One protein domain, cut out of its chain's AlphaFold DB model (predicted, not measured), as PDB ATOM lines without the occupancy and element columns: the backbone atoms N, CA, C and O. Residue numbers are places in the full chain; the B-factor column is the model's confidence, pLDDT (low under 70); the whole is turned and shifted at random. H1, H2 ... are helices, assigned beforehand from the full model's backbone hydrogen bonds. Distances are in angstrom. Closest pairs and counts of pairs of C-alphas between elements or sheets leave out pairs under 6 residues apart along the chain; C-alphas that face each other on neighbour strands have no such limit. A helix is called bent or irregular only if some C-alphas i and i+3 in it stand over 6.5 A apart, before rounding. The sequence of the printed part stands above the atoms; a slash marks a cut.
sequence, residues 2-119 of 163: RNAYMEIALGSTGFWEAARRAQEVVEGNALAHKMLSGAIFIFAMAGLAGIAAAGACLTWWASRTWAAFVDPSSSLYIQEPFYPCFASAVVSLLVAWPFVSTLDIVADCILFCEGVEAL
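Overview. This is residues 2 to 119 of the 163 residues of the protein "Hypothetical protein" of Alexandrium andersonii (UniProt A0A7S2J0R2). Two long helices, H3 and the bent H5, run opposite ways to make a long rod, and at one end H2 stands across it with H1 packed on H2. At the other end of the rod lie the four-residue H4 and the long link that leads back to H5. The printed part has 118 residues with five named helices, H1 to H5 in chain order, and no named strand; the class is all helix. The whole is extended, with a radius of gyration of the C-alphas of 23.0 A, and spans 72 by 25 by 17 A.

Along the chain. H1 is residues 2 to 11, beginning at C-alpha 2 at (-19.412, 18.702, -32.963). H2 is residues 15 to 28, 20.2 A from first to last C-alpha. H3 is residues 30 to 65, 52.2 A long, from C-alpha 30 at (-32.261, 9.497, -29.099) to C-alpha 65 at (11.645, -10.348, -9.089). H4 is residues 67 to 70. H5, residues 82 to 119, was assigned as one helix by its hydrogen bonds, but it is bent: C-alphas 95 and 98 are 6.8 A apart. Its arms are H5a, residues 82 to 95, 20.2 A long, and H5b, residues 98 to 119, 32.2 A long, ending at C-alpha 119 at (-32.568, 10.111, -43.469).

Arrangement. H1 and H2 touch, the closest C-alphas being those of Ala 4 and Ala 19, 4.7 A apart; at 70.0 degrees they are only just about perpendicular. H2 touches H5b with residues 25 to 26 alone, closest at the C-alphas of Val 25 and Gly 115, 5.9 A, about perpendicular at 87 degrees. H3 touches H5b with residues 33 to 48 alone, closest at the C-alphas of Ala 44 and Val 100, 5.7 A, at a shallow tilt of 21 degrees, opposite ways. H3 touches H5a with residues 48 to 60 alone, closest at the C-alphas of Ala 52 and Ala 89, 4.6 A, at a steep tilt of 39 degrees, opposite ways. The arms stand at a shallow tilt of 33 degrees, only just short of steep. H3 and H4 touch only at the corner, and only just, with 3 pairs of C-alphas within 8 A; the closest are those of Ser 63 and Phe 69, 5.9 A. H1 and H3 are apart. In H1, H2, H3 and H5a every O i to N i+4 pair is within hydrogen-bond range, in H5b 17 of 18, and H4 is too short for such a pair.

Size, cuts and confidence. The two C-alphas farthest apart, those of Glu 17 and Ser 73, are 72.5 A apart. The printed part has no cut. The link from H4 to H5, 11 residues, is long; the other links are tight. The mean pLDDT of the printed part is 90.1, and residue 3 is under 70.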
ATOM      1  N   ARG A   2     -20.279  19.467 -32.033       71.50
ATOM      2  CA  ARG A   2     -19.412  18.702 -32.963       71.50
ATOM      3  C   ARG A   2     -20.164  18.200 -34.207       71.50
ATOM      4  O   ARG A   2     -19.680  18.395 -35.313       71.50
ATOM      5  N   ASN A   3     -21.387  17.707 -34.022       68.94
ATOM      6  CA  ASN A   3     -22.231  17.184 -35.106       68.94
ATOM      7  C   ASN A   3     -22.569  18.241 -36.176       68.94
ATOM      8  O   ASN A   3     -22.642  17.916 -37.353       68.94
ATOM      9  N   ALA A   4     -22.678  19.521 -35.795       74.25
ATOM     10  CA  ALA A   4     -22.952  20.603 -36.743       74.25
ATOM     11  C   ALA A   4     -21.792  20.824 -37.729       74.25
ATOM     12  O   ALA A   4     -22.018  21.056 -38.910       74.25
ATOM     13  N   TYR A   5     -20.537  20.708 -37.276       78.06
ATOM     14  CA  TYR A   5     -19.379  20.804 -38.174       78.06
ATOM     15  C   TYR A   5     -19.305  19.629 -39.152       78.06
ATOM     16  O   TYR A   5     -18.847  19.795 -40.281       78.06
ATOM     17  N   MET A   6     -19.766  18.456 -38.717       77.12
ATOM     18  CA  MET A   6     -19.811  17.247 -39.532       77.12
ATOM     19  C   MET A   6     -20.796  17.388 -40.692       77.12
ATOM     20  O   MET A   6     -20.433  17.104 -41.829       77.12
ATOM     21  N   GLU A   7     -22.000  17.904 -40.441       75.88
ATOM     22  CA  GLU A   7     -22.962  18.133 -41.521       75.88
ATOM     23  C   GLU A   7     -22.528  19.266 -42.459       75.88
ATOM     24  O   GLU A   7     -22.661  19.127 -43.668       75.88
ATOM     25  N   ILE A   8     -21.917  20.347 -41.958       80.88
ATOM     26  CA  ILE A   8     -21.375  21.406 -42.835       80.88
ATOM     27  C   ILE A   8     -20.337  20.835 -43.806       80.88
ATOM     28  O   ILE A   8     -20.335  21.192 -44.984       80.88
ATOM     29  N   ALA A   9     -19.476  19.927 -43.334       79.50
ATOM     30  CA  ALA A   9     -18.482  19.271 -44.178       79.50
ATOM     31  C   ALA A   9     -19.107  18.351 -45.243       79.50
ATOM     32  O   ALA A   9     -18.514  18.167 -46.304       79.50
ATOM     33  N   LEU A  10     -20.289  17.784 -44.977       76.19
ATOM     34  CA  LEU A  10     -20.983  16.863 -45.880       76.19
ATOM     35  C   LEU A  10     -21.943  17.574 -46.850       76.19
ATOM     36  O   LEU A  10     -21.989  17.219 -48.025       76.19
ATOM     37  N   GLY A  11     -22.693  18.572 -46.376       75.56
ATOM     38  CA  GLY A  11     -23.791  19.223 -47.099       75.56
ATOM     39  C   GLY A  11     -23.486  20.627 -47.629       75.56
ATOM     40  O   GLY A  11     -24.255  21.142 -48.436       75.56
ATOM     41  N   SER A  12     -22.380  21.259 -47.216       78.25
ATOM     42  CA  SER A  12     -22.033  22.649 -47.585       78.25
ATOM     43  C   SER A  12     -23.135  23.683 -47.278       78.25
ATOM     44  O   SER A  12     -23.211  24.730 -47.921       78.25
ATOM     45  N   THR A  13     -24.004  23.403 -46.304       81.38
ATOM     46  CA  THR A  13     -25.092  24.285 -45.864       81.38
ATOM     47  C   THR A  13     -24.609  25.285 -44.807       81.38
ATOM     48  O   THR A  13     -23.537  25.148 -44.210       81.38
ATOM     49  N   GLY A  14     -25.391  26.345 -44.577       82.06
ATOM     50  CA  GLY A  14     -25.106  27.301 -43.508       82.06
ATOM     51  C   GLY A  14     -25.165  26.635 -42.128       82.06
ATOM     52  O   GLY A  14     -26.030  25.800 -41.879       82.06
ATOM     53  N   PHE A  15     -24.284  27.051 -41.208       77.44
ATOM     54  CA  PHE A  15     -24.142  26.452 -39.869       77.44
ATOM     55  C   PHE A  15     -25.468  26.272 -39.122       77.44
ATOM     56  O   PHE A  15     -25.658  25.270 -38.442       77.44
ATOM     57  N   TRP A  16     -26.373  27.248 -39.225       80.31
ATOM     58  CA  TRP A  16     -27.642  27.223 -38.500       80.31
ATOM     59  C   TRP A  16     -28.591  26.146 -39.036       80.31
ATOM     60  O   TRP A  16     -29.159  25.378 -38.266       80.31
ATOM     61  N   GLU A  17     -28.725  26.057 -40.356       80.25
ATOM     62  CA  GLU A  17     -29.582  25.061 -40.999       80.25
ATOM     63  C   GLU A  17     -29.056  23.644 -40.764       80.25
ATOM     64  O   GLU A  17     -29.832  22.752 -40.423       80.25
ATOM     65  N   ALA A  18     -27.731  23.489 -40.826       76.44
ATOM     66  CA  ALA A  18     -27.066  22.248 -40.476       76.44
ATOM     67  C   ALA A  18     -27.290  21.871 -38.996       76.44
ATOM     68  O   ALA A  18     -27.766  20.800 -38.638       76.44
ATOM     69  N   ALA A  19     -27.044  22.797 -38.069       77.50
ATOM     70  CA  ALA A  19     -27.251  22.525 -36.648       77.50
ATOM     71  C   ALA A  19     -28.686  22.060 -36.332       77.50
ATOM     72  O   ALA A  19     -28.851  21.177 -35.491       77.50
ATOM     73  N   ARG A  20     -29.698  22.607 -37.025       81.88
ATOM     74  CA  ARG A  20     -31.098  22.184 -36.887       81.88
ATOM     75  C   ARG A  20     -31.325  20.758 -37.401       81.88
ATOM     76  O   ARG A  20     -31.862  19.945 -36.658       81.88
ATOM     77  N   ARG A  21     -30.880  20.441 -38.622       77.06
ATOM     78  CA  ARG A  21     -31.041  19.100 -39.216       77.06
ATOM     79  C   ARG A  21     -30.299  18.030 -38.424       77.06
ATOM     80  O   ARG A  21     -30.868  16.996 -38.092       77.06
ATOM     81  N   ALA A  22     -29.058  18.306 -38.033       76.38
ATOM     82  CA  ALA A  22     -28.290  17.411 -37.175       76.38
ATOM     83  C   ALA A  22     -28.975  17.156 -35.821       76.38
ATOM     84  O   ALA A  22     -28.806  16.081 -35.245       76.38
ATOM     85  N   GLN A  23     -29.730  18.122 -35.292       80.75
ATOM     86  CA  GLN A  23     -30.475  17.942 -34.050       80.75
ATOM     87  C   GLN A  23     -31.722  17.068 -34.252       80.75
ATOM     88  O   GLN A  23     -31.948  16.171 -33.444       80.75
ATOM     89  N   GLU A  24     -32.460  17.247 -35.350       83.06
ATOM     90  CA  GLU A  24     -33.598  16.385 -35.715       83.06
ATOM     91  C   GLU A  24     -33.172  14.915 -35.887       83.06
ATOM     92  O   GLU A  24     -33.822  14.021 -35.343       83.06
ATOM     93  N   VAL A  25     -32.022  14.658 -36.531       78.25
ATOM     94  CA  VAL A  25     -31.433  13.304 -36.654       78.25
ATOM     95  C   VAL A  25     -31.192  12.670 -35.283       78.25
ATOM     96  O   VAL A  25     -31.518  11.505 -35.042       78.25
ATOM     97  N   VAL A  26     -30.582  13.431 -34.372       80.75
ATOM     98  CA  VAL A  26     -30.219  12.936 -33.039       80.75
ATOM     99  C   VAL A  26     -31.465  12.702 -32.186       80.75
ATOM    100  O   VAL A  26     -31.498  11.750 -31.406       80.75
ATOM    101  N   GLU A  27     -32.492  13.538 -32.330       84.94
ATOM    102  CA  GLU A  27     -33.754  13.400 -31.601       84.94
ATOM    103  C   GLU A  27     -34.560  12.181 -32.071       84.94
ATOM    104  O   GLU A  27     -35.065  11.440 -31.222       84.94
ATOM    105  N   GLY A  28     -34.596  11.898 -33.380       82.81
ATOM    106  CA  GLY A  28     -35.253  10.708 -33.938       82.81
ATOM    107  C   GLY A  28     -34.670   9.388 -33.420       82.81
ATOM    108  O   GLY A  28     -35.408   8.446 -33.141       82.81
ATOM    109  N   ASN A  29     -33.357   9.356 -33.173       81.31
ATOM    110  CA  ASN A  29     -32.626   8.177 -32.693       81.31
ATOM    111  C   ASN A  29     -32.126   8.302 -31.244       81.31
ATOM    112  O   ASN A  29     -31.201   7.598 -30.821       81.31
ATOM    113  N   ALA A  30     -32.748   9.168 -30.438       83.56
ATOM    114  CA  ALA A  30     -32.261   9.497 -29.099       83.56
ATOM    115  C   ALA A  30     -32.148   8.278 -28.164       83.56
ATOM    116  O   ALA A  30     -31.287   8.252 -27.281       83.56
ATOM    117  N   LEU A  31     -33.008   7.265 -28.332       87.25
ATOM    118  CA  LEU A  31     -32.969   6.045 -27.519       87.25
ATOM    119  C   LEU A  31     -31.744   5.188 -27.852       87.25
ATOM    120  O   LEU A  31     -31.019   4.794 -26.936       87.25
ATOM    121  N   ALA A  32     -31.484   4.951 -29.140       85.25
ATOM    122  CA  ALA A  32     -30.315   4.203 -29.598       85.25
ATOM    123  C   ALA A  32     -29.018   4.896 -29.157       85.25
ATOM    124  O   ALA A  32     -28.140   4.260 -28.572       85.25
ATOM    125  N   HIS A  33     -28.956   6.222 -29.314       83.69
ATOM    126  CA  HIS A  33     -27.811   7.024 -28.889       83.69
ATOM    127  C   HIS A  33     -27.559   6.924 -27.373       83.69
ATOM    128  O   HIS A  33     -26.430   6.700 -26.938       83.69
ATOM    129  N   LYS A  34     -28.612   7.002 -26.545       88.44
ATOM    130  CA  LYS A  34     -28.495   6.846 -25.082       88.44
ATOM    131  C   LYS A  34     -28.022   5.455 -24.668       88.44
ATOM    132  O   LYS A  34     -27.192   5.343 -23.766       88.44
ATOM    133  N   MET A  35     -28.545   4.403 -25.297       91.38
ATOM    134  CA  MET A  35     -28.129   3.030 -24.999       91.38
ATOM    135  C   MET A  35     -26.662   2.801 -25.357       91.38
ATOM    136  O   MET A  35     -25.915   2.254 -24.543       91.38
ATOM    137  N   LEU A  36     -26.232   3.263 -26.534       88.00
ATOM    138  CA  LEU A  36     -24.851   3.093 -26.969       88.00
ATOM    139  C   LEU A  36     -23.880   3.908 -26.113       88.00
ATOM    140  O   LEU A  36     -22.857   3.377 -25.694       88.00
ATOM    141  N   SER A  37     -24.231   5.153 -25.777       87.38
ATOM    142  CA  SER A  37     -23.436   5.994 -24.873       87.38
ATOM    143  C   SER A  37     -23.229   5.319 -23.510       87.38
ATOM    144  O   SER A  37     -22.113   5.272 -22.990       87.38
ATOM    145  N   GLY A  38     -24.273   4.682 -22.968       90.94
ATOM    146  CA  GLY A  38     -24.158   3.874 -21.753       90.94
ATOM    147  C   GLY A  38     -23.196   2.689 -21.902       90.94
ATOM    148  O   GLY A  38     -22.384   2.435 -21.010       90.94
ATOM    149  N   ALA A  39     -23.239   1.982 -23.034       92.50
ATOM    150  CA  ALA A  39     -22.337   0.862 -23.307       92.50
ATOM    151  C   ALA A  39     -20.871   1.311 -23.454       92.50
ATOM    152  O   ALA A  39     -19.977   0.688 -22.874       92.50
ATOM    153  N   ILE A  40     -20.627   2.416 -24.163       91.81
ATOM    154  CA  ILE A  40     -19.295   3.014 -24.335       91.81
ATOM    155  C   ILE A  40     -18.728   3.431 -22.981       91.81
ATOM    156  O   ILE A  40     -17.567   3.146 -22.696       91.81
ATOM    157  N   PHE A  41     -19.547   4.012 -22.103       91.25
ATOM    158  CA  PHE A  41     -19.128   4.368 -20.750       91.25
ATOM    159  C   PHE A  41     -18.672   3.148 -19.933       91.25
ATOM    160  O   PHE A  41     -17.639   3.190 -19.261       91.25
ATOM    161  N   ILE A  42     -19.400   2.030 -20.012       95.56
ATOM    162  CA  ILE A  42     -19.010   0.788 -19.328       95.56
ATOM    163  C   ILE A  42     -17.695   0.250 -19.902       95.56
ATOM    164  O   ILE A  42     -16.800  -0.130 -19.144       95.56
ATOM    165  N   PHE A  43     -17.551   0.250 -21.229       93.69
ATOM    166  CA  PHE A  43     -16.331  -0.205 -21.896       93.69
ATOM    167  C   PHE A  43     -15.125   0.681 -21.559       93.69
ATOM    168  O   PHE A  43     -14.041   0.173 -21.276       93.69
ATOM    169  N   ALA A  44     -15.328   1.996 -21.504       94.50
ATOM    170  CA  ALA A  44     -14.350   2.979 -21.063       94.50
ATOM    171  C   ALA A  44     -13.858   2.673 -19.643       94.50
ATOM    172  O   ALA A  44     -12.654   2.523 -19.422       94.50
ATOM    173  N   MET A  45     -14.783   2.506 -18.694       95.12
ATOM    174  CA  MET A  45     -14.460   2.177 -17.303       95.12
ATOM    175  C   MET A  45     -13.730   0.837 -17.181       95.12
ATOM    176  O   MET A  45     -12.748   0.741 -16.442       95.12
ATOM    177  N   ALA A  46     -14.160  -0.181 -17.929       96.75
ATOM    178  CA  ALA A  46     -13.504  -1.484 -17.958       96.75
ATOM    179  C   ALA A  46     -12.076  -1.398 -18.527       96.75
ATOM    180  O   ALA A  46     -11.152  -1.977 -17.956       96.75
ATOM    181  N   GLY A  47     -11.874  -0.635 -19.604       94.88
ATOM    182  CA  GLY A  47     -10.561  -0.404 -20.207       94.88
ATOM    183  C   GLY A  47      -9.607   0.345 -19.274       94.88
ATOM    184  O   GLY A  47      -8.475  -0.095 -19.068       94.88
ATOM    185  N   LEU A  48     -10.073   1.429 -18.646       96.88
ATOM    186  CA  LEU A  48      -9.309   2.201 -17.655       96.88
ATOM    187  C   LEU A  48      -8.907   1.335 -16.456       96.88
ATOM    188  O   LEU A  48      -7.732   1.299 -16.089       96.88
ATOM    189  N   ALA A  49      -9.859   0.597 -15.876       97.06
ATOM    190  CA  ALA A  49      -9.597  -0.296 -14.750       97.06
ATOM    191  C   ALA A  49      -8.626  -1.424 -15.129       97.06
ATOM    192  O   ALA A  49      -7.704  -1.721 -14.368       97.06
ATOM    193  N   GLY A  50      -8.789  -2.013 -16.317       97.75
ATOM    194  CA  GLY A  50      -7.909  -3.061 -16.831       97.75
ATOM    195  C   GLY A  50      -6.469  -2.583 -17.011       97.75
ATOM    196  O   GLY A  50      -5.541  -3.246 -16.551       97.75
ATOM    197  N   ILE A  51      -6.268  -1.408 -17.614       97.69
ATOM    198  CA  ILE A  51      -4.928  -0.841 -17.834       97.69
ATOM    199  C   ILE A  51      -4.273  -0.434 -16.506       97.69
ATOM    200  O   ILE A  51      -3.090  -0.710 -16.300       97.69
ATOM    201  N   ALA A  52      -5.028   0.152 -15.575       98.12
ATOM    202  CA  ALA A  52      -4.526   0.487 -14.241       98.12
ATOM    203  C   ALA A  52      -4.098  -0.762 -13.455       98.12
ATOM    204  O   ALA A  52      -3.007  -0.797 -12.883       98.12
ATOM    205  N   ALA A  53      -4.935  -1.806 -13.465       98.12
ATOM    206  CA  ALA A  53      -4.646  -3.077 -12.809       98.12
ATOM    207  C   ALA A  53      -3.430  -3.773 -13.435       98.12
ATOM    208  O   ALA A  53      -2.581  -4.287 -12.708       98.12
ATOM    209  N   ALA A  54      -3.305  -3.749 -14.765       98.19
ATOM    210  CA  ALA A  54      -2.149  -4.297 -15.468       98.19
ATOM    211  C   ALA A  54      -0.854  -3.548 -15.111       98.19
ATOM    212  O   ALA A  54       0.150  -4.191 -14.805       98.19
ATOM    213  N   GLY A  55      -0.880  -2.211 -15.078       98.06
ATOM    214  CA  GLY A  55       0.263  -1.388 -14.667       98.06
ATOM    215  C   GLY A  55       0.708  -1.673 -13.231       98.06
ATOM    216  O   GLY A  55       1.886  -1.943 -12.989       98.06
ATOM    217  N   ALA A  56      -0.240  -1.716 -12.291       98.00
ATOM    218  CA  ALA A  56       0.033  -2.059 -10.897       98.00
ATOM    219  C   ALA A  56       0.592  -3.484 -10.749       98.00
ATOM    220  O   ALA A  56       1.572  -3.695 -10.036       98.00
ATOM    221  N   CYS A  57       0.001  -4.459 -11.447       98.25
ATOM    222  CA  CYS A  57       0.425  -5.860 -11.421       98.25
ATOM    223  C   CYS A  57       1.851  -6.034 -11.962       98.25
ATOM    224  O   CYS A  57       2.669  -6.714 -11.340       98.25
ATOM    225  N   LEU A  58       2.185  -5.366 -13.071       98.19
ATOM    226  CA  LEU A  58       3.532  -5.381 -13.642       98.19
ATOM    227  C   LEU A  58       4.562  -4.779 -12.684       98.19
ATOM    228  O   LEU A  58       5.620  -5.369 -12.478       98.19
ATOM    229  N   THR A  59       4.259  -3.641 -12.056       98.06
ATOM    230  CA  THR A  59       5.163  -3.022 -11.072       98.06
ATOM    231  C   THR A  59       5.331  -3.886  -9.829       98.06
ATOM    232  O   THR A  59       6.452  -4.056  -9.348       98.06
ATOM    233  N   TRP A  60       4.250  -4.494  -9.344       97.94
ATOM    234  CA  TRP A  60       4.302  -5.428  -8.223       97.94
ATOM    235  C   TRP A  60       5.199  -6.621  -8.543       97.94
ATOM    236  O   TRP A  60       6.096  -6.958  -7.767       97.94
ATOM    237  N   TRP A  61       5.014  -7.225  -9.716       98.19
ATOM    238  CA  TRP A  61       5.826  -8.351 -10.161       98.19
ATOM    239  C   TRP A  61       7.303  -7.969 -10.331       98.19
ATOM    240  O   TRP A  61       8.177  -8.682  -9.833       98.19
ATOM    241  N   ALA A  62       7.593  -6.821 -10.945       97.56
ATOM    242  CA  ALA A  62       8.955  -6.314 -11.120       97.56
ATOM    243  C   ALA A  62       9.651  -6.044  -9.775       97.56
ATOM    244  O   ALA A  62      10.793  -6.460  -9.576       97.56
ATOM    245  N   SER A  63       8.945  -5.431  -8.818       97.50
ATOM    246  CA  SER A  63       9.485  -5.118  -7.485       97.50
ATOM    247  C   SER A  63       9.907  -6.356  -6.688       97.50
ATOM    248  O   SER A  63      10.819  -6.280  -5.872       97.50
ATOM    249  N   ARG A  64       9.283  -7.513  -6.949       96.56
ATOM    250  CA  ARG A  64       9.579  -8.778  -6.257       96.56
ATOM    251  C   ARG A  64      10.571  -9.679  -6.982       96.56
ATOM    252  O   ARG A  64      11.080 -10.614  -6.373       96.56
ATOM    253  N   THR A  65      10.805  -9.456  -8.271       97.31
ATOM    254  CA  THR A  65      11.645 -10.348  -9.089       97.31
ATOM    255  C   THR A  65      13.047  -9.812  -9.318       97.31
ATOM    256  O   THR A  65      13.982 -10.603  -9.429       97.31
ATOM    257  N   TRP A  66      13.234  -8.493  -9.367       97.69
ATOM    258  CA  TRP A  66      14.564  -7.913  -9.534       97.69
ATOM    259  C   TRP A  66      15.315  -7.800  -8.209       97.69
ATOM    260  O   TRP A  66      14.895  -7.095  -7.293       97.69
ATOM    261  N   ALA A  67      16.491  -8.431  -8.149       96.88
ATOM    262  CA  ALA A  67      17.356  -8.444  -6.969       96.88
ATOM    263  C   ALA A  67      17.713  -7.035  -6.458       96.88
ATOM    264  O   ALA A  67      17.814  -6.833  -5.252       96.88
ATOM    265  N   ALA A  68      17.817  -6.048  -7.359       97.25
ATOM    266  CA  ALA A  68      18.119  -4.660  -7.013       97.25
ATOM    267  C   ALA A  68      17.092  -4.014  -6.065       97.25
ATOM    268  O   ALA A  68      17.460  -3.112  -5.315       97.25
ATOM    269  N   PHE A  69      15.832  -4.461  -6.095       96.44
ATOM    270  CA  PHE A  69      14.759  -3.934  -5.243       96.44
ATOM    271  C   PHE A  69      14.520  -4.775  -3.984       96.44
ATOM    272  O   PHE A  69      13.919  -4.280  -3.033       96.44
ATOM    273  N   VAL A  70      14.992  -6.027  -3.973       97.00
ATOM    274  CA  VAL A  70      14.765  -6.998  -2.890       97.00
ATOM    275  C   VAL A  70      15.888  -6.975  -1.851       97.00
ATOM    276  O   VAL A  70      15.626  -7.190  -0.669       97.00
ATOM    277  N   ASP A  71      17.131  -6.726  -2.269       97.38
ATOM    278  CA  ASP A  71      18.291  -6.747  -1.375       97.38
ATOM    279  C   ASP A  71      18.355  -5.471  -0.510       97.38
ATOM    280  O   ASP A  71      18.490  -4.379  -1.068       97.38
ATOM    281  N   PRO A  72      18.307  -5.565   0.834       97.06
ATOM    282  CA  PRO A  72      18.400  -4.404   1.721       97.06
ATOM    283  C   PRO A  72      19.759  -3.694   1.671       97.06
ATOM    284  O   PRO A  72      19.874  -2.567   2.151       97.06
ATOM    285  N   SER A  73      20.794  -4.326   1.111       97.81
ATOM    286  CA  SER A  73      22.098  -3.693   0.891       97.81
ATOM    287  C   SER A  73      22.153  -2.835  -0.381       97.81
ATOM    288  O   SER A  73      23.078  -2.037  -0.546       97.81
ATOM    289  N   SER A  74      21.160  -2.960  -1.268       97.19
ATOM    290  CA  SER A  74      21.048  -2.173  -2.497       97.19
ATOM    291  C   SER A  74      20.587  -0.742  -2.206       97.19
ATOM    292  O   SER A  74      19.666  -0.512  -1.424       97.19
ATOM    293  N   SER A  75      21.155   0.238  -2.916       97.31
ATOM    294  CA  SER A  75      20.719   1.644  -2.848       97.31
ATOM    295  C   SER A  75      19.300   1.875  -3.381       97.31
ATOM    296  O   SER A  75      18.717   2.929  -3.133       97.31
ATOM    297  N   LEU A  76      18.751   0.902  -4.110       97.31
ATOM    298  CA  LEU A  76      17.404   0.926  -4.678       97.31
ATOM    299  C   LEU A  76      16.408   0.084  -3.868       97.31
ATOM    300  O   LEU A  76      15.323  -0.198  -4.367       97.31
ATOM    301  N   TYR A  77      16.754  -0.340  -2.651       97.12
ATOM    302  CA  TYR A  77      15.861  -1.147  -1.824       97.12
ATOM    303  C   TYR A  77      14.516  -0.446  -1.583       97.12
ATOM    304  O   TYR A  77      14.459   0.689  -1.103       97.12
ATOM    305  N   ILE A  78      13.422  -1.140  -1.903       96.69
ATOM    306  CA  ILE A  78      12.061  -0.646  -1.689       96.69
ATOM    307  C   ILE A  78      11.491  -1.373  -0.476       96.69
ATOM    308  O   ILE A  78      11.118  -2.539  -0.564       96.69
ATOM    309  N   GLN A  79      11.391  -0.665   0.650       96.69
ATOM    310  CA  GLN A  79      10.827  -1.231   1.877       96.69
ATOM    311  C   GLN A  79       9.338  -1.577   1.715       96.69
ATOM    312  O   GLN A  79       8.903  -2.637   2.151       96.69
ATOM    313  N   GLU A  80       8.573  -0.703   1.053       96.69
ATOM    314  CA  GLU A  80       7.129  -0.859   0.862       96.69
ATOM    315  C   GLU A  80       6.760  -0.783  -0.633       96.69
ATOM    316  O   GLU A  80       6.689   0.315  -1.198       96.69
ATOM    317  N   PRO A  81       6.490  -1.922  -1.305       95.25
ATOM    318  CA  PRO A  81       6.186  -1.957  -2.739       95.25
ATOM    319  C   PRO A  81       4.820  -1.345  -3.089       95.25
ATOM    320  O   PRO A  81       4.497  -1.181  -4.265       95.25
ATOM    321  N   PHE A  82       4.011  -0.978  -2.092       97.12
ATOM    322  CA  PHE A  82       2.686  -0.399  -2.300       97.12
ATOM    323  C   PHE A  82       2.737   0.964  -3.013       97.12
ATOM    324  O   PHE A  82       1.992   1.188  -3.969       97.12
ATOM    325  N   TYR A  83       3.651   1.852  -2.612       97.00
ATOM    326  CA  TYR A  83       3.784   3.191  -3.197       97.00
ATOM    327  C   TYR A  83       4.124   3.190  -4.698       97.00
ATOM    328  O   TYR A  83       3.414   3.861  -5.451       97.00
ATOM    329  N   PRO A  84       5.144   2.448  -5.182       97.06
ATOM    330  CA  PRO A  84       5.439   2.410  -6.614       97.06
ATOM    331  C   PRO A  84       4.323   1.747  -7.430       97.06
ATOM    332  O   PRO A  84       4.080   2.175  -8.555       97.06
ATOM    333  N   CYS A  85       3.602   0.763  -6.876       97.81
ATOM    334  CA  CYS A  85       2.452   0.155  -7.557       97.81
ATOM    335  C   CYS A  85       1.277   1.129  -7.699       97.81
ATOM    336  O   CYS A  85       0.615   1.163  -8.733       97.81
ATOM    337  N   PHE A  86       1.020   1.946  -6.676       98.00
ATOM    338  CA  PHE A  86       0.010   2.996  -6.765       98.00
ATOM    339  C   PHE A  86       0.419   4.079  -7.773       98.00
ATOM    340  O   PHE A  86      -0.386   4.485  -8.609       98.00
ATOM    341  N   ALA A  87       1.686   4.504  -7.748       98.00
ATOM    342  CA  ALA A  87       2.212   5.480  -8.698       98.00
ATOM    343  C   ALA A  87       2.120   4.980 -10.147       98.00
ATOM    344  O   ALA A  87       1.695   5.731 -11.027       98.00
ATOM    345  N   SER A  88       2.453   3.712 -10.405       98.12
ATOM    346  CA  SER A  88       2.341   3.142 -11.747       98.12
ATOM    347  C   SER A  88       0.894   3.040 -12.215       98.12
ATOM    348  O   SER A  88       0.621   3.392 -13.358       98.12
ATOM    349  N   ALA A  89      -0.048   2.678 -11.337       98.06
ATOM    350  CA  ALA A  89      -1.474   2.676 -11.662       98.06
ATOM    351  C   ALA A  89      -1.966   4.061 -12.114       98.06
ATOM    352  O   ALA A  89      -2.663   4.172 -13.123       98.06
ATOM    353  N   VAL A  90      -1.567   5.127 -11.409       98.25
ATOM    354  CA  VAL A  90      -1.921   6.513 -11.766       98.25
ATOM    355  C   VAL A  90      -1.323   6.907 -13.116       98.25
ATOM    356  O   VAL A  90      -2.025   7.465 -13.959       98.25
ATOM    357  N   VAL A  91      -0.052   6.585 -13.361       98.25
ATOM    358  CA  VAL A  91       0.602   6.863 -14.650       98.25
ATOM    359  C   VAL A  91      -0.084   6.098 -15.785       98.25
ATOM    360  O   VAL A  91      -0.373   6.682 -16.829       98.25
ATOM    361  N   SER A  92      -0.415   4.824 -15.577       98.12
ATOM    362  CA  SER A  92      -1.146   4.008 -16.548       98.12
ATOM    363  C   SER A  92      -2.536   4.576 -16.857       98.12
ATOM    364  O   SER A  92      -2.924   4.593 -18.022       98.12
ATOM    365  N   LEU A  93      -3.258   5.106 -15.863       97.44
ATOM    366  CA  LEU A  93      -4.543   5.787 -16.078       97.44
ATOM    367  C   LEU A  93      -4.396   7.059 -16.918       97.44
ATOM    368  O   LEU A  93      -5.172   7.263 -17.851       97.44
ATOM    369  N   LEU A  94      -3.392   7.890 -16.626       97.69
ATOM    370  CA  LEU A  94      -3.132   9.117 -17.389       97.69
ATOM    371  C   LEU A  94      -2.807   8.818 -18.856       97.69
ATOM    372  O   LEU A  94      -3.265   9.534 -19.744       97.69
ATOM    373  N   VAL A  95      -2.059   7.744 -19.115       97.50
ATOM    374  CA  VAL A  95      -1.735   7.301 -20.477       97.50
ATOM    375  C   VAL A  95      -2.950   6.683 -21.176       97.50
ATOM    376  O   VAL A  95      -3.124   6.896 -22.372       97.50
ATOM    377  N   ALA A  96      -3.805   5.948 -20.460       97.12
ATOM    378  CA  ALA A  96      -5.004   5.315 -21.017       97.12
ATOM    379  C   ALA A  96      -6.117   6.314 -21.374       97.12
ATOM    380  O   ALA A  96      -6.875   6.090 -22.320       97.12
ATOM    381  N   TRP A  97      -6.212   7.420 -20.634       95.62
ATOM    382  CA  TRP A  97      -7.259   8.431 -20.780       95.62
ATOM    383  C   TRP A  97      -7.488   8.933 -22.221       95.62
ATOM    384  O   TRP A  97      -8.630   8.874 -22.685       95.62
ATOM    385  N   PRO A  98      -6.465   9.393 -22.978       96.62
ATOM    386  CA  PRO A  98      -6.671   9.865 -24.349       96.62
ATOM    387  C   PRO A  98      -7.194   8.774 -25.295       96.62
ATOM    388  O   PRO A  98      -7.982   9.077 -26.191       96.62
ATOM    389  N   PHE A  99      -6.809   7.509 -25.096       93.62
ATOM    390  CA  PHE A  99      -7.289   6.403 -25.929       93.62
ATOM    391  C   PHE A  99      -8.780   6.163 -25.721       93.62
ATOM    392  O   PHE A  99      -9.534   6.094 -26.688       93.62
ATOM    393  N   VAL A 100      -9.217   6.115 -24.463       93.62
ATOM    394  CA  VAL A 100     -10.636   5.964 -24.120       93.62
ATOM    395  C   VAL A 100     -11.455   7.152 -24.626       93.62
ATOM    396  O   VAL A 100     -12.509   6.952 -25.222       93.62
ATOM    397  N   SER A 101     -10.939   8.378 -24.493       91.56
ATOM    398  CA  SER A 101     -11.604   9.570 -25.035       91.56
ATOM    399  C   SER A 101     -11.720   9.555 -26.561       91.56
ATOM    400  O   SER A 101     -12.656  10.138 -27.098       91.56
ATOM    401  N   THR A 102     -10.777   8.934 -27.269       93.62
ATOM    402  CA  THR A 102     -10.825   8.845 -28.736       93.62
ATOM    403  C   THR A 102     -11.878   7.839 -29.188       93.62
ATOM    404  O   THR A 102     -12.581   8.096 -30.162       93.62
ATOM    405  N   LEU A 103     -12.029   6.723 -28.469       89.69
ATOM    406  CA  LEU A 103     -13.047   5.714 -28.776       89.69
ATOM    407  C   LEU A 103     -14.471   6.272 -28.664       89.69
ATOM    408  O   LEU A 103     -15.305   5.942 -29.500       89.69
ATOM    409  N   ASP A 104     -14.717   7.155 -27.698       89.94
ATOM    410  CA  ASP A 104     -16.000   7.850 -27.536       89.94
ATOM    411  C   ASP A 104     -16.343   8.703 -28.772       89.94
ATOM    412  O   ASP A 104     -17.408   8.573 -29.367       89.94
ATOM    413  N   ILE A 105     -15.367   9.477 -29.264       91.00
ATOM    414  CA  ILE A 105     -15.530  10.311 -30.467       91.00
ATOM    415  C   ILE A 105     -15.783   9.459 -31.717       91.00
ATOM    416  O   ILE A 105     -16.579   9.834 -32.579       91.00
ATOM    417  N   VAL A 106     -15.087   8.328 -31.853       90.88
ATOM    418  CA  VAL A 106     -15.279   7.420 -32.993       90.88
ATOM    419  C   VAL A 106     -16.664   6.781 -32.944       90.88
ATOM    420  O   VAL A 106     -17.312   6.666 -33.981       90.88
ATOM    421  N   ALA A 107     -17.142   6.405 -31.762       88.94
ATOM    422  CA  ALA A 107     -18.472   5.838 -31.614       88.94
ATOM    423  C   ALA A 107     -19.579   6.863 -31.923       88.94
ATOM    424  O   ALA A 107     -20.526   6.530 -32.636       88.94
ATOM    425  N   ASP A 108     -19.416   8.120 -31.495       86.69
ATOM    426  CA  ASP A 108     -20.302   9.227 -31.880       86.69
ATOM    427  C   ASP A 108     -20.338   9.434 -33.401       86.69
ATOM    428  O   ASP A 108     -21.400   9.662 -33.977       86.69
ATOM    429  N   CYS A 109     -19.180   9.335 -34.061       87.06
ATOM    430  CA  CYS A 109     -19.061   9.442 -35.515       87.06
ATOM    431  C   CYS A 109     -19.831   8.326 -36.234       87.06
ATOM    432  O   CYS A 109     -20.588   8.609 -37.158       87.06
ATOM    433  N   ILE A 110     -19.671   7.073 -35.796       87.81
ATOM    434  CA  ILE A 110     -20.358   5.921 -36.400       87.81
ATOM    435  C   ILE A 110     -21.875   6.080 -36.274       87.81
ATOM    436  O   ILE A 110     -22.583   5.971 -37.272       87.81
ATOM    437  N   LEU A 111     -22.364   6.420 -35.079       84.94
ATOM    438  CA  LEU A 111     -23.788   6.673 -34.853       84.94
ATOM    439  C   LEU A 111     -24.325   7.836 -35.686       84.94
ATOM    440  O   LEU A 111     -25.455   7.792 -36.167       84.94
ATOM    441  N   PHE A 112     -23.528   8.893 -35.839       82.00
ATOM    442  CA  PHE A 112     -23.907  10.025 -36.672       82.00
ATOM    443  C   PHE A 112     -24.052   9.608 -38.140       82.00
ATOM    444  O   PHE A 112     -25.036   9.982 -38.775       82.00
ATOM    445  N   CYS A 113     -23.123   8.807 -38.665       83.44
ATOM    446  CA  CYS A 113     -23.206   8.283 -40.028       83.44
ATOM    447  C   CYS A 113     -24.468   7.436 -40.241       83.44
ATOM    448  O   CYS A 113     -25.170   7.669 -41.221       83.44
ATOM    449  N   GLU A 114     -24.804   6.532 -39.314       84.50
ATOM    450  CA  GLU A 114     -26.031   5.724 -39.417       84.50
ATOM    451  C   GLU A 114     -27.296   6.594 -39.434       84.50
ATOM    452  O   GLU A 114     -28.198   6.370 -40.240       84.50
ATOM    453  N   GLY A 115     -27.357   7.631 -38.593       83.75
ATOM    454  CA  GLY A 115     -28.489   8.559 -38.580       83.75
ATOM    455  C   GLY A 115     -28.639   9.353 -39.883       83.75
ATOM    456  O   GLY A 115     -29.757   9.586 -40.339       83.75
ATOM    457  N   VAL A 116     -27.523   9.749 -40.500       82.12
ATOM    458  CA  VAL A 116     -27.528  10.452 -41.794       82.12
ATOM    459  C   VAL A 116     -27.950   9.519 -42.931       82.12
ATOM    460  O   VAL A 116     -28.727   9.926 -43.793       82.12
ATOM    461  N   GLU A 117     -27.469   8.274 -42.937       82.62
ATOM    462  CA  GLU A 117     -27.856   7.270 -43.934       82.62
ATOM    463  C   GLU A 117     -29.351   6.936 -43.857       82.62
ATOM    464  O   GLU A 117     -30.007   6.859 -44.896       82.62
ATOM    465  N   ALA A 118     -29.909   6.834 -42.645       82.62
ATOM    466  CA  ALA A 118     -31.337   6.603 -42.436       82.62
ATOM    467  C   ALA A 118     -32.211   7.720 -43.040       82.62
ATOM    468  O   ALA A 118     -33.186   7.429 -43.731       82.62
ATOM    469  N   LEU A 119     -31.835   8.993 -42.859       82.44
ATOM    470  CA  LEU A 119     -32.568  10.111 -43.469       82.44
ATOM    471  C   LEU A 119     -32.450  10.136 -44.996       82.44
ATOM    472  O   LEU A 119     -33.431  10.388 -45.693       82.44
TER     473      LEU A 119